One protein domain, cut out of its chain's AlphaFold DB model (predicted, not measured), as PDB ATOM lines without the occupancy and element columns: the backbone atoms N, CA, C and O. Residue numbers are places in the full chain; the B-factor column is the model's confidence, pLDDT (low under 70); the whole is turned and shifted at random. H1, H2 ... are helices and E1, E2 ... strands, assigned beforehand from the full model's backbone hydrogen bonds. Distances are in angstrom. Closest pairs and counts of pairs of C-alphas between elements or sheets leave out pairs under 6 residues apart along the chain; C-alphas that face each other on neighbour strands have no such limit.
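This is residues 44 to 150 of the 167 residues of the protein "FimB/Mfa2 family fimbrial subunit" of Prevotella copri (UniProt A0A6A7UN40). A three-strand antiparallel sheet, E3 - E2 - E5, forms the middle layer, with a short strand pair over each face: E1 with E4 over one, E6 with E7 over the other. The small helix H2 is at one end of the sheet, on the E6 and E7 side. The printed part has 107 residues, with elements in the order E1 H1 E2 E3 E4 E5 H2 E6 E7; the class is mixed, helices and strands, with 44 residues in named elements, under half. The whole is compact, radius of gyration of the C-alphas 14.6 A, and rounded, spanning 35 by 34 by 31 A.

E1, residues 44 to 46, begins at C-alpha 44 (-0.546, 22.212, 34.376). H1 is residues 60 to 63. E2, residues 66 to 72, measures 20.1 A, and E3, 78 to 85, 21.5 A. E4 is 100 to 102; E5, 110 to 116, measures 20.4 A. H2, 120 to 125, measures 8.8 A. E6 is 131 to 133, and E7, 147 to 149, ends at C-alpha 149 (14.724, 30.029, 60.234).

E2 and E3 form a hairpin, with N 69 and O 82 2.8 A apart; between E2 and E5, N 68 and O 114 are 2.8 A apart. E1 and E4 are antiparallel, N 44 to O 102 2.9 A. E3 and E4 are near each other. The hairpin E6 and E7 has N 132 and O 148 at 2.8 A. E5 and E6 are only just apart, closest 8.3 A. H2 is on the sheet, at a height of 9.5 A; its closest C-alphas to E2 are Tyr 120 and Gly 66, 6.0 A. H1 is not on it. Every O i to N i+4 pair of H2 is within hydrogen-bond range; H1 is too short for one.

The farthest C-alphas, Pro 106 and Gly 128, are 43.5 A apart. The printed part has no cut. The links E1 to H1, E3 to E4 and E6 to E7 are long. Mean pLDDT of the printed part is 95.4, and no printed residue is under 70.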
ATOM      1  N   VAL A  44       0.374  22.224  33.241       94.69
ATOM      2  CA  VAL A  44      -0.546  22.212  34.376       94.69
ATOM      3  C   VAL A  44      -0.893  23.633  34.790       94.69
ATOM      4  O   VAL A  44      -0.060  24.535  34.704       94.69
ATOM      5  N   ASP A  45      -2.110  23.800  35.293       96.25
ATOM      6  CA  ASP A  45      -2.563  25.012  35.964       96.25
ATOM      7  C   ASP A  45      -2.636  24.730  37.467       96.25
ATOM      8  O   ASP A  45      -3.504  23.990  37.937       96.25
ATOM      9  N   LEU A  46      -1.685  25.275  38.230       97.38
ATOM     10  CA  LEU A  46      -1.646  25.107  39.681       97.38
ATOM     11  C   LEU A  46      -2.501  26.178  40.357       97.38
ATOM     12  O   LEU A  46      -2.209  27.369  40.256       97.38
ATOM     13  N   GLN A  47      -3.528  25.733  41.075       96.94
ATOM     14  CA  GLN A  47      -4.331  26.567  41.963       96.94
ATOM     15  C   GLN A  47      -3.863  26.375  43.402       96.94
ATOM     16  O   GLN A  47      -3.624  25.250  43.850       96.94
ATOM     17  N   PHE A  48      -3.755  27.479  44.132       96.75
ATOM     18  CA  PHE A  48      -3.311  27.489  45.517       96.75
ATOM     19  C   PHE A  48      -4.483  27.843  46.413       96.75
ATOM     20  O   PHE A  48      -5.238  28.763  46.117       96.75
ATOM     21  N   LYS A  49      -4.622  27.104  47.511       95.44
ATOM     22  CA  LYS A  49      -5.713  27.277  48.461       95.44
ATOM     23  C   LYS A  49      -5.164  27.280  49.874       95.44
ATOM     24  O   LYS A  49      -4.384  26.400  50.236       95.44
ATOM     25  N   TYR A  50      -5.606  28.235  50.681       95.00
ATOM     26  CA  TYR A  50      -5.301  28.299  52.104       95.00
ATOM     27  C   TYR A  50      -6.608  28.288  52.900       95.00
ATOM     28  O   TYR A  50      -7.042  29.307  53.429       95.00
ATOM     29  N   ASP A  51      -7.246  27.119  52.981       94.00
ATOM     30  CA  ASP A  51      -8.475  26.892  53.756       94.00
ATOM     31  C   ASP A  51      -8.237  26.192  55.103       94.00
ATOM     32  O   ASP A  51      -9.134  26.134  55.951       94.00
ATOM     33  N   TYR A  52      -7.010  25.719  55.341       92.62
ATOM     34  CA  TYR A  52      -6.584  25.109  56.597       92.62
ATOM     35  C   TYR A  52      -6.263  26.170  57.660       92.62
ATOM     36  O   TYR A  52      -5.136  26.326  58.126       92.62
ATOM     37  N   ASN A  53      -7.284  26.937  58.030       89.62
ATOM     38  CA  ASN A  53      -7.217  28.002  59.020       89.62
ATOM     39  C   ASN A  53      -8.470  27.996  59.912       89.62
ATOM     40  O   ASN A  53      -9.443  27.277  59.675       89.62
ATOM     41  N   VAL A  54      -8.462  28.821  60.960       90.25
ATOM     42  CA  VAL A  54      -9.574  28.888  61.925       90.25
ATOM     43  C   VAL A  54     -10.874  29.437  61.330       90.25
ATOM     44  O   VAL A  54     -11.944  29.140  61.857       90.25
ATOM     45  N   GLN A  55     -10.800  30.206  60.240       87.94
ATOM     46  CA  GLN A  55     -11.970  30.770  59.564       87.94
ATOM     47  C   GLN A  55     -12.668  29.756  58.649       87.94
ATOM     48  O   GLN A  55     -13.804  29.997  58.246       87.94
ATOM     49  N   ARG A  56     -12.029  28.607  58.358       87.62
ATOM     50  CA  ARG A  56     -12.543  27.550  57.465       87.62
ATOM     51  C   ARG A  56     -12.945  28.082  56.084       87.62
ATOM     52  O   ARG A  56     -13.901  27.601  55.479       87.62
ATOM     53  N   ALA A  57     -12.222  29.089  55.613       91.50
ATOM     54  CA  ALA A  57     -12.422  29.746  54.332       91.50
ATOM     55  C   ALA A  57     -11.075  29.878  53.626       91.50
ATOM     56  O   ALA A  57     -10.044  29.952  54.297       91.50
ATOM     57  N   ASP A  58     -11.084  29.896  52.296       94.25
ATOM     58  CA  ASP A  58      -9.865  30.140  51.533       94.25
ATOM     59  C   ASP A  58      -9.412  31.587  51.727       94.25
ATOM     60  O   ASP A  58     -10.144  32.520  51.415       94.25
ATOM     61  N   MET A  59      -8.226  31.738  52.302       94.06
ATOM     62  CA  MET A  59      -7.620  33.016  52.659       94.06
ATOM     63  C   MET A  59      -6.357  33.290  51.831       94.06
ATOM     64  O   MET A  59      -5.584  34.186  52.179       94.06
ATOM     65  N   PHE A  60      -6.115  32.509  50.769       96.12
ATOM     66  CA  PHE A  60      -4.905  32.604  49.951       96.12
ATOM     67  C   PHE A  60      -4.723  34.009  49.370       96.12
ATOM     68  O   PHE A  60      -3.712  34.658  49.632       96.12
ATOM     69  N   ASN A  61      -5.731  34.504  48.653       94.88
ATOM     70  CA  ASN A  61      -5.689  35.787  47.950       94.88
ATOM     71  C   ASN A  61      -5.588  37.004  48.891       94.88
ATOM     72  O   ASN A  61      -5.152  38.078  48.476       94.88
ATOM     73  N   ASP A  62      -5.972  36.827  50.156       94.00
ATOM     74  CA  ASP A  62      -5.928  37.871  51.179       94.00
ATOM     75  C   ASP A  62      -4.576  37.928  51.910       94.00
ATOM     76  O   ASP A  62      -4.174  38.996  52.375       94.00
ATOM     77  N   HIS A  63      -3.876  36.793  52.034       93.88
ATOM     78  CA  HIS A  63      -2.708  36.664  52.915       93.88
ATOM     79  C   HIS A  63      -1.395  36.388  52.186       93.88
ATOM     80  O   HIS A  63      -0.340  36.743  52.712       93.88
ATOM     81  N   VAL A  64      -1.431  35.757  51.014       96.81
ATOM     82  CA  VAL A  64      -0.222  35.369  50.285       96.81
ATOM     83  C   VAL A  64       0.196  36.486  49.330       96.81
ATOM     84  O   VAL A  64      -0.538  36.888  48.428       96.81
ATOM     85  N   GLY A  65       1.413  36.988  49.528       97.06
ATOM     86  CA  GLY A  65       2.037  38.014  48.693       97.06
ATOM     87  C   GLY A  65       3.191  37.504  47.835       97.06
ATOM     88  O   GLY A  65       3.631  38.223  46.942       97.06
ATOM     89  N   GLY A  66       3.670  36.282  48.064       97.31
ATOM     90  CA  GLY A  66       4.698  35.636  47.255       97.31
ATOM     91  C   GLY A  66       4.631  34.118  47.367       97.31
ATOM     92  O   GLY A  66       4.302  33.592  48.425       97.31
ATOM     93  N   LEU A  67       4.945  33.411  46.286       96.62
ATOM     94  CA  LEU A  67       5.018  31.955  46.259       96.62
ATOM     95  C   LEU A  67       6.172  31.472  45.382       96.62
ATOM     96  O   LEU A  67       6.507  32.096  44.374       96.62
ATOM     97  N   SER A  68       6.734  30.334  45.770       97.56
ATOM     98  CA  SER A  68       7.819  29.638  45.086       97.56
ATOM     99  C   SER A  68       7.446  28.169  44.924       97.56
ATOM    100  O   SER A  68       7.427  27.419  45.901       97.56
ATOM    101  N   VAL A  69       7.144  27.754  43.696       98.12
ATOM    102  CA  VAL A  69       6.849  26.367  43.322       98.12
ATOM    103  C   VAL A  69       8.122  25.682  42.853       98.12
ATOM    104  O   VAL A  69       8.793  26.156  41.943       98.12
ATOM    105  N   PHE A  70       8.413  24.529  43.434       98.19
ATOM    106  CA  PHE A  70       9.492  23.630  43.059       98.19
ATOM    107  C   PHE A  70       8.887  22.404  42.378       98.19
ATOM    108  O   PHE A  70       8.041  21.715  42.954       98.19
ATOM    109  N   VAL A  71       9.321  22.151  41.147       98.06
ATOM    110  CA  VAL A  71       8.859  21.051  40.299       98.06
ATOM    111  C   VAL A  71       9.897  19.936  40.323       98.06
ATOM    112  O   VAL A  71      11.082  20.175  40.077       98.06
ATOM    113  N   TYR A  72       9.437  18.718  40.589       98.31
ATOM    114  CA  TYR A  72      10.248  17.508  40.636       98.31
ATOM    115  C   TYR A  72       9.703  16.453  39.672       98.31
ATOM    116  O   TYR A  72       8.491  16.380  39.462       98.31
ATOM    117  N   ASP A  73      10.584  15.621  39.118       97.56
ATOM    118  CA  ASP A  73      10.198  14.485  38.269       97.56
ATOM    119  C   ASP A  73       9.530  13.350  39.075       97.56
ATOM    120  O   ASP A  73       9.341  13.426  40.296       97.56
ATOM    121  N   GLU A  74       9.154  12.267  38.391       97.69
ATOM    122  CA  GLU A  74       8.540  11.086  39.007       97.69
ATOM    123  C   GLU A  74       9.439  10.456  40.090       97.69
ATOM    124  O   GLU A  74       8.943   9.975  41.121       97.69
ATOM    125  N   GLN A  75      10.758  10.505  39.879       97.56
ATOM    126  CA  GLN A  75      11.796  10.004  40.780       97.56
ATOM    127  C   GLN A  75      12.072  10.968  41.950       97.56
ATOM    128  O   GLN A  75      12.721  10.590  42.928       97.56
ATOM    129  N   GLY A  76      11.503  12.173  41.906       97.50
ATOM    130  CA  GLY A  76      11.622  13.199  42.930       97.50
ATOM    131  C   GLY A  76      12.856  14.079  42.773       97.50
ATOM    132  O   GLY A  76      13.246  14.682  43.765       97.50
ATOM    133  N   ASN A  77      13.471  14.156  41.594       97.81
ATOM    134  CA  ASN A  77      14.615  15.026  41.328       97.81
ATOM    135  C   ASN A  77      14.157  16.410  40.868       97.81
ATOM    136  O   ASN A  77      13.217  16.528  40.083       97.81
ATOM    137  N   PHE A  78      14.823  17.456  41.348       98.06
ATOM    138  CA  PHE A  78      14.488  18.840  41.040       98.06
ATOM    139  C   PHE A  78      14.716  19.155  39.558       98.06
ATOM    140  O   PHE A  78      15.797  18.889  39.019       98.06
ATOM    141  N   ILE A  79      13.698  19.748  38.926       96.56
ATOM    142  CA  ILE A  79      13.706  20.135  37.512       96.56
ATOM    143  C   ILE A  79      13.691  21.655  37.345       96.56
ATOM    144  O   ILE A  79      14.440  22.178  36.524       96.56
ATOM    145  N   ALA A  80      12.792  22.343  38.057       96.50
ATOM    146  CA  ALA A  80      12.509  23.755  37.827       96.50
ATOM    147  C   ALA A  80      11.884  24.441  39.047       96.50
ATOM    148  O   ALA A  80      11.198  23.811  39.856       96.50
ATOM    149  N   ARG A  81      12.077  25.760  39.135       96.94
ATOM    150  CA  ARG A  81      11.416  26.644  40.099       96.94
ATOM    151  C   ARG A  81      10.612  27.708  39.357       96.94
ATOM    152  O   ARG A  81      11.112  28.292  38.400       96.94
ATOM    153  N   HIS A  82       9.406  27.979  39.842       97.56
ATOM    154  CA  HIS A  82       8.540  29.050  39.362       97.56
ATOM    155  C   HIS A  82       8.133  29.940  40.530       97.56
ATOM    156  O   HIS A  82       7.704  29.444  41.569       97.56
ATOM    157  N   ASP A  83       8.252  31.249  40.352       96.88
ATOM    158  CA  ASP A  83       7.897  32.232  41.368       96.88
ATOM    159  C   ASP A  83       6.753  33.117  40.875       96.88
ATOM    160  O   ASP A  83       6.673  33.460  39.694       96.88
ATOM    161  N   ALA A  84       5.881  33.518  41.794       97.50
ATOM    162  CA  ALA A  84       4.900  34.568  41.566       97.50
ATOM    163  C   ALA A  84       4.771  35.425  42.821       97.50
ATOM    164  O   ALA A  84       4.901  34.932  43.938       97.50
ATOM    165  N   TYR A  85       4.547  36.722  42.648       97.69
ATOM    166  CA  TYR A  85       4.483  37.656  43.763       97.69
ATOM    167  C   TYR A  85       3.623  38.869  43.428       97.69
ATOM    168  O   TYR A  85       3.410  39.207  42.264       97.69
ATOM    169  N   ASN A  86       3.165  39.530  44.484       96.81
ATOM    170  CA  ASN A  86       2.526  40.830  44.434       96.81
ATOM    171  C   ASN A  86       3.582  41.919  44.666       96.81
ATOM    172  O   ASN A  86       4.370  41.838  45.607       96.81
ATOM    173  N   ASP A  87       3.569  42.958  43.840       94.25
ATOM    174  CA  ASP A  87       4.339  44.183  44.030       94.25
ATOM    175  C   ASP A  87       3.456  45.436  43.857       94.25
ATOM    176  O   ASP A  87       2.222  45.377  43.933       94.25
ATOM    177  N   ALA A  88       4.084  46.606  43.713       92.75
ATOM    178  CA  ALA A  88       3.383  47.883  43.582       92.75
ATOM    179  C   ALA A  88       2.646  48.048  42.238       92.75
ATOM    180  O   ALA A  88       1.736  48.867  42.135       92.75
ATOM    181  N   THR A  89       3.054  47.297  41.214       94.50
ATOM    182  CA  THR A  89       2.571  47.402  39.831       94.50
ATOM    183  C   THR A  89       1.709  46.223  39.394       94.50
ATOM    184  O   THR A  89       0.846  46.394  38.536       94.50
ATOM    185  N   SER A  90       1.909  45.046  39.986       95.81
ATOM    186  CA  SER A  90       1.194  43.816  39.651       95.81
ATOM    187  C   SER A  90       0.858  43.024  40.912       95.81
ATOM    188  O   SER A  90       1.732  42.766  41.736       95.81
ATOM    189  N   GLN A  91      -0.409  42.635  41.080       96.69
ATOM    190  CA  GLN A  91      -0.882  41.877  42.250       96.69
ATOM    191  C   GLN A  91      -1.682  40.628  41.842       96.69
ATOM    192  O   GLN A  91      -2.853  40.508  42.204       96.69
ATOM    193  N   PRO A  92      -1.088  39.704  41.062       97.06
ATOM    194  CA  PRO A  92      -1.809  38.575  40.481       97.06
ATOM    195  C   PRO A  92      -2.349  37.607  41.539       97.06
ATOM    196  O   PRO A  92      -3.411  37.033  41.338       97.06
ATOM    197  N   LEU A  93      -1.672  37.460  42.685       97.12
ATOM    198  CA  LEU A  93      -2.080  36.510  43.727       97.12
ATOM    199  C   LEU A  93      -3.334  36.960  44.482       97.12
ATOM    200  O   LEU A  93      -3.907  36.171  45.219       97.12
ATOM    201  N   LYS A  94      -3.768  38.216  44.302       96.12
ATOM    202  CA  LYS A  94      -5.039  38.708  44.845       96.12
ATOM    203  C   LYS A  94      -6.252  38.293  44.016       96.12
ATOM    204  O   LYS A  94      -7.372  38.464  44.493       96.12
ATOM    205  N   ASP A  95      -6.053  37.801  42.793       96.25
ATOM    206  CA  ASP A  95      -7.143  37.281  41.971       96.25
ATOM    207  C   ASP A  95      -7.603  35.922  42.531       96.25
ATOM    208  O   ASP A  95      -6.801  34.985  42.574       96.25
ATOM    209  N   PRO A  96      -8.877  35.765  42.933       93.50
ATOM    210  CA  PRO A  96      -9.412  34.480  43.386       93.50
ATOM    211  C   PRO A  96      -9.340  33.367  42.329       93.50
ATOM    212  O   PRO A  96      -9.442  32.193  42.672       93.50
ATOM    213  N   ASN A  97      -9.188  33.719  41.049       95.25
ATOM    214  CA  ASN A  97      -9.038  32.770  39.945       95.25
ATOM    215  C   ASN A  97      -7.577  32.587  39.517       95.25
ATOM    216  O   ASN A  97      -7.320  32.023  38.452       95.25
ATOM    217  N   TYR A  98      -6.620  33.077  40.310       96.25
ATOM    218  CA  TYR A  98      -5.207  32.921  40.010       96.25
ATOM    219  C   TYR A  98      -4.839  31.439  39.854       96.25
ATOM    220  O   TYR A  98      -5.058  30.616  40.745       96.25
ATOM    221  N   ALA A  99      -4.223  31.123  38.720       96.88
ATOM    222  CA  ALA A  99      -3.603  29.838  38.462       96.88
ATOM    223  C   ALA A  99      -2.206  30.066  37.881       96.88
ATOM    224  O   ALA A  99      -2.015  30.886  36.979       96.88
ATOM    225  N   MET A 100      -1.220  29.337  38.396       97.38
ATOM    226  CA  MET A 100       0.121  29.338  37.827       97.38
ATOM    227  C   MET A 100       0.187  28.304  36.706       97.38
ATOM    228  O   MET A 100       0.230  27.101  36.973       97.38
ATOM    229  N   ARG A 101       0.240  28.785  35.462       96.25
ATOM    230  CA  ARG A 101       0.507  27.939  34.299       96.25
ATOM    231  C   ARG A 101       1.979  27.539  34.262       96.25
ATOM    232  O   ARG A 101       2.858  28.401  34.209       96.25
ATOM    233  N   ILE A 102       2.243  26.237  34.231       95.69
ATOM    234  CA  ILE A 102       3.581  25.669  34.036       95.69
ATOM    235  C   ILE A 102       3.540  24.731  32.835       95.69
ATOM    236  O   ILE A 102       2.829  23.727  32.855       95.69
ATOM    237  N   ASN A 103       4.326  25.044  31.805       94.06
ATOM    238  CA  ASN A 103       4.454  24.191  30.628       94.06
ATOM    239  C   ASN A 103       5.355  22.999  30.962       94.06
ATOM    240  O   ASN A 103       6.501  23.186  31.377       94.06
ATOM    241  N   LEU A 104       4.833  21.786  30.797       92.44
ATOM    242  CA  LEU A 104       5.518  20.531  31.105       92.44
ATOM    243  C   LEU A 104       5.209  19.504  30.021       92.44
ATOM    244  O   LEU A 104       4.090  19.444  29.510       92.44
ATOM    245  N   GLU A 105       6.195  18.667  29.722       92.75
ATOM    246  CA  GLU A 105       5.997  17.489  28.882       92.75
ATOM    247  C   GLU A 105       5.065  16.471  29.568       92.75
ATOM    248  O   GLU A 105       4.932  16.475  30.797       92.75
ATOM    249  N   PRO A 106       4.420  15.561  28.815       92.88
ATOM    250  CA  PRO A 106       3.683  14.446  29.399       92.88
ATOM    251  C   PRO A 106       4.533  13.647  30.390       92.88
ATOM    252  O   PRO A 106       5.550  13.055  30.030       92.88
ATOM    253  N   GLY A 107       4.082  13.565  31.637       93.81
ATOM    254  CA  GLY A 107       4.808  12.846  32.673       93.81
ATOM    255  C   GLY A 107       4.124  12.910  34.028       93.81
ATOM    256  O   GLY A 107       3.055  13.503  34.186       93.81
ATOM    257  N   LYS A 108       4.749  12.279  35.023       96.94
ATOM    258  CA  LYS A 108       4.362  12.430  36.426       96.94
ATOM    259  C   LYS A 108       5.353  13.344  37.117       96.94
ATOM    260  O   LYS A 108       6.559  13.158  36.993       96.94
ATOM    261  N   TYR A 109       4.817  14.279  37.884       97.50
ATOM    262  CA  TYR A 109       5.591  15.292  38.579       97.50
ATOM    263  C   TYR A 109       5.139  15.396  40.027       97.50
ATOM    264  O   TYR A 109       4.032  14.983  40.390       97.50
ATOM    265  N   ARG A 110       6.002  15.971  40.860       97.94
ATOM    266  CA  ARG A 110       5.669  16.382  42.223       97.94
ATOM    267  C   ARG A 110       5.919  17.872  42.348       97.94
ATOM    268  O   ARG A 110       6.929  18.375  41.862       97.94
ATOM    269  N   PHE A 111       5.013  18.555  43.028       97.88
ATOM    270  CA  PHE A 111       5.101  19.986  43.276       97.88
ATOM    271  C   PHE A 111       5.224  20.209  44.777       97.88
ATOM    272  O   PHE A 111       4.478  19.618  45.558       97.88
ATOM    273  N   ALA A 112       6.169  21.049  45.172       97.56
ATOM    274  CA  ALA A 112       6.276  21.559  46.530       97.56
ATOM    275  C   ALA A 112       6.292  23.081  46.466       97.56
ATOM    276  O   ALA A 112       6.929  23.652  45.584       97.56
ATOM    277  N   THR A 113       5.599  23.743  47.383       97.62
ATOM    278  CA  THR A 113       5.452  25.197  47.351       97.62
ATOM    279  C   THR A 113       5.775  25.767  48.714       97.62
ATOM    280  O   THR A 113       5.315  25.236  49.718       97.62
ATOM    281  N   PHE A 114       6.556  26.844  48.727       97.94
ATOM    282  CA  PHE A 114       6.639  27.752  49.864       97.94
ATOM    283  C   PHE A 114       5.897  29.031  49.511       97.94
ATOM    284  O   PHE A 114       6.051  29.533  48.394       97.94
ATOM    285  N   ALA A 115       5.125  29.568  50.448       97.50
ATOM    286  CA  ALA A 115       4.489  30.867  50.281       97.50
ATOM    287  C   ALA A 115       4.809  31.817  51.441       97.50
ATOM    288  O   ALA A 115       5.148  31.397  52.546       97.50
ATOM    289  N   PHE A 116       4.708  33.110  51.152       97.25
ATOM    290  CA  PHE A 116       5.137  34.229  51.987       97.25
ATOM    291  C   PHE A 116       4.090  35.345  51.953       97.25
ATOM    292  O   PHE A 116       3.337  35.481  50.981       97.25
ATOM    293  N   GLN A 117       4.030  36.172  53.002       95.56
ATOM    294  CA  GLN A 117       3.072  37.294  53.065       95.56
ATOM    295  C   GLN A 117       3.430  38.411  52.091       95.56
ATOM    296  O   GLN A 117       2.589  39.224  51.711       95.56
ATOM    297  N   LYS A 118       4.691  38.445  51.676       94.00
ATOM    298  CA  LYS A 118       5.259  39.384  50.715       94.00
ATOM    299  C   LYS A 118       6.134  38.637  49.722       94.00
ATOM    300  O   LYS A 118       6.380  37.441  49.857       94.00
ATOM    301  N   LYS A 119       6.627  39.359  48.722       95.31
ATOM    302  CA  LYS A 119       7.646  38.855  47.805       95.31
ATOM    303  C   LYS A 119       8.837  38.280  48.589       95.31
ATOM    304  O   LYS A 119       9.317  38.907  49.535       95.31
ATOM    305  N   TYR A 120       9.318  37.101  48.192       94.81
ATOM    306  CA  TYR A 120      10.362  36.375  48.927       94.81
ATOM    307  C   TYR A 120      11.636  37.211  49.115       94.81
ATOM    308  O   TYR A 120      12.206  37.253  50.205       94.81
ATOM    309  N   GLU A 121      12.049  37.961  48.094       93.50
ATOM    310  CA  GLU A 121      13.225  38.833  48.166       93.50
ATOM    311  C   GLU A 121      13.057  39.953  49.209       93.50
ATOM    312  O   GLU A 121      14.006  40.277  49.925       93.50
ATOM    313  N   ASP A 122      11.842  40.484  49.367       93.25
ATOM    314  CA  ASP A 122      11.531  41.504  50.374       93.25
ATOM    315  C   ASP A 122      11.497  40.906  51.790       93.25
ATOM    316  O   ASP A 122      11.835  41.577  52.772       93.25
ATOM    317  N   ALA A 123      11.116  39.631  51.921       91.69
ATOM    318  CA  ALA A 123      11.229  38.895  53.178       91.69
ATOM    319  C   ALA A 123      12.701  38.682  53.575       91.69
ATOM    320  O   ALA A 123      13.055  38.863  54.741       91.69
ATOM    321  N   LEU A 124      13.583  38.387  52.615       92.81
ATOM    322  CA  LEU A 124      15.022  38.232  52.861       92.81
ATOM    323  C   LEU A 124      15.732  39.553  53.200       92.81
ATOM    324  O   LEU A 124      16.701  39.555  53.970       92.81
ATOM    325  N   ALA A 125      15.257  40.668  52.643       92.31
ATOM    326  CA  ALA A 125      15.812  42.001  52.876       92.31
ATOM    327  C   ALA A 125      15.488  42.568  54.270       92.31
ATOM    328  O   ALA A 125      16.126  43.528  54.707       92.31
ATOM    329  N   GLN A 126      14.518  41.989  54.985       88.38
ATOM    330  CA  GLN A 126      14.129  42.472  56.305       88.38
ATOM    331  C   GLN A 126      15.265  42.280  57.335       88.38
ATOM    332  O   GLN A 126      15.945  41.243  57.334       88.38
ATOM    333  N   PRO A 127      15.486  43.260  58.233       91.00
ATOM    334  CA  PRO A 127      16.361  43.073  59.384       91.00
ATOM    335  C   PRO A 127      15.800  42.014  60.343       91.00
ATOM    336  O   PRO A 127      14.594  41.794  60.412       91.00
ATOM    337  N   GLY A 128      16.681  41.386  61.122       92.44
ATOM    338  CA  GLY A 128      16.312  40.277  61.998       92.44
ATOM    339  C   GLY A 128      16.415  38.916  61.314       92.44
ATOM    340  O   GLY A 128      17.146  38.745  60.335       92.44
ATOM    341  N   ALA A 129      15.726  37.939  61.893       94.31
ATOM    342  CA  ALA A 129      15.742  36.566  61.425       94.31
ATOM    343  C   ALA A 129      14.726  36.400  60.293       94.31
ATOM    344  O   ALA A 129      13.643  36.976  60.344       94.31
ATOM    345  N   LYS A 130      15.042  35.576  59.294       95.50
ATOM    346  CA  LYS A 130      14.084  35.197  58.248       95.50
ATOM    347  C   LYS A 130      14.117  33.709  57.950       95.50
ATOM    348  O   LYS A 130      15.036  32.990  58.349       95.50
ATOM    349  N   PHE A 131      13.084  33.257  57.252       95.88
ATOM    350  CA  PHE A 131      13.065  31.943  56.634       95.88
ATOM    351  C   PHE A 131      13.877  31.983  55.342       95.88
ATOM    352  O   PHE A 131      13.579  32.753  54.434       95.88
ATOM    353  N   GLN A 132      14.899  31.140  55.270       95.25
ATOM    354  CA  GLN A 132      15.696  30.926  54.074       95.25
ATOM    355  C   GLN A 132      15.352  29.566  53.479       95.25
ATOM    356  O   GLN A 132      15.481  28.542  54.154       95.25
ATOM    357  N   ILE A 133      14.931  29.547  52.218       95.81
ATOM    358  CA  ILE A 133      14.761  28.309  51.459       95.81
ATOM    359  C   ILE A 133      16.144  27.821  51.021       95.81
ATOM    360  O   ILE A 133      16.886  28.559  50.369       95.81
ATOM    361  N   ALA A 134      16.481  26.573  51.345       94.06
ATOM    362  CA  ALA A 134      17.637  25.904  50.761       94.06
ATOM    363  C   ALA A 134      17.320  25.586  49.295       94.06
ATOM    364  O   ALA A 134      16.550  24.668  49.010       94.06
ATOM    365  N   LEU A 135      17.854  26.393  48.373       92.81
ATOM    366  CA  LEU A 135      17.570  26.247  46.948       92.81
ATOM    367  C   LEU A 135      18.161  24.929  46.424       92.81
ATOM    368  O   LEU A 135      19.381  24.764  46.505       92.81
ATOM    369  N   PRO A 136      17.330  24.014  45.895       95.31
ATOM    370  CA  PRO A 136      17.814  22.769  45.324       95.31
ATOM    371  C   PRO A 136      18.613  23.039  44.047       95.31
ATOM    372  O   PRO A 136      18.337  23.980  43.296       95.31
ATOM    373  N   GLN A 137      19.606  22.196  43.797       95.31
ATOM    374  CA  GLN A 137      20.323  22.115  42.532       95.31
ATOM    375  C   GLN A 137      19.643  21.115  41.596       95.31
ATOM    376  O   GLN A 137      18.843  20.280  42.020       95.31
ATOM    377  N   GLN A 138      19.961  21.190  40.303       95.06
ATOM    378  CA  GLN A 138      19.418  20.255  39.320       95.06
ATOM    379  C   GLN A 138      19.726  18.812  39.733       95.06
ATOM    380  O   GLN A 138      20.887  18.465  39.942       95.06
ATOM    381  N   GLY A 139      18.694  17.972  39.817       91.25
ATOM    382  CA  GLY A 139      18.853  16.580  40.235       91.25
ATOM    383  C   GLY A 139      18.710  16.326  41.741       91.25
ATOM    384  O   GLY A 139      18.592  15.166  42.130       91.25
ATOM    385  N   ASP A 140      18.675  17.362  42.587       96.62
ATOM    386  CA  ASP A 140      18.497  17.181  44.032       96.62
ATOM    387  C   ASP A 140      17.137  16.557  44.347       96.62
ATOM    388  O   ASP A 140      16.115  16.907  43.754       96.62
ATOM    389  N   ASN A 141      17.108  15.640  45.316       97.12
ATOM    390  CA  ASN A 141      15.867  14.977  45.684       97.12
ATOM    391  C   ASN A 141      14.948  15.895  46.506       97.12
ATOM    392  O   ASN A 141      15.412  16.621  47.386       97.12
ATOM    393  N   ILE A 142      13.634  15.782  46.307       96.75
ATOM    394  CA  ILE A 142      12.600  16.519  47.048       96.75
ATOM    395  C   ILE A 142      12.746  16.412  48.570       96.75
ATOM    396  O   ILE A 142      12.409  17.353  49.282       96.75
ATOM    397  N   THR A 143      13.298  15.315  49.098       96.25
ATOM    398  CA  THR A 143      13.535  15.165  50.545       96.25
ATOM    399  C   THR A 143      14.587  16.126  51.101       96.25
ATOM    400  O   THR A 143      14.664  16.300  52.315       96.25
ATOM    401  N   ALA A 144      15.421  16.718  50.245       95.25
ATOM    402  CA  ALA A 144      16.389  17.738  50.632       95.25
ATOM    403  C   ALA A 144      15.768  19.143  50.700       95.25
ATOM    404  O   ALA A 144      16.382  20.036  51.288       95.25
ATOM    405  N   LEU A 145      14.567  19.355  50.146       96.88
ATOM    406  CA  LEU A 145      13.893  20.650  50.178       96.88
ATOM    407  C   LEU A 145      13.510  21.010  51.613       96.88
ATOM    408  O   LEU A 145      12.743  20.308  52.270       96.88
ATOM    409  N   HIS A 146      14.026  22.134  52.098       96.44
ATOM    410  CA  HIS A 146      13.669  22.656  53.408       96.44
ATOM    411  C   HIS A 146      13.817  24.175  53.462       96.44
ATOM    412  O   HIS A 146      14.656  24.766  52.781       96.44
ATOM    413  N   ALA A 147      13.024  24.796  54.330       95.75
ATOM    414  CA  ALA A 147      13.230  26.165  54.770       95.75
ATOM    415  C   ALA A 147      13.831  26.161  56.180       95.75
ATOM    416  O   ALA A 147      13.486  25.334  57.029       95.75
ATOM    417  N   ARG A 148      14.745  27.091  56.445       95.44
ATOM    418  CA  ARG A 148      15.393  27.255  57.743       95.44
ATOM    419  C   ARG A 148      15.170  28.666  58.260       95.44
ATOM    420  O   ARG A 148      15.494  29.628  57.580       95.44
ATOM    421  N   LEU A 149      14.697  28.771  59.497       96.00
ATOM    422  CA  LEU A 149      14.724  30.029  60.234       96.00
ATOM    423  C   LEU A 149      16.148  30.339  60.708       96.00
ATOM    424  O   LEU A 149      16.819  29.468  61.286       96.00
ATOM    425  N   ASP A 150      16.581  31.578  60.493       95.12
ATOM    426  CA  ASP A 150      17.854  32.099  60.985       95.12
ATOM    427  C   ASP A 150      17.995  31.928  62.494       95.12
ATOM    428  O   ASP A 150      17.136  32.320  63.289       95.12
TER     429      ASP A 150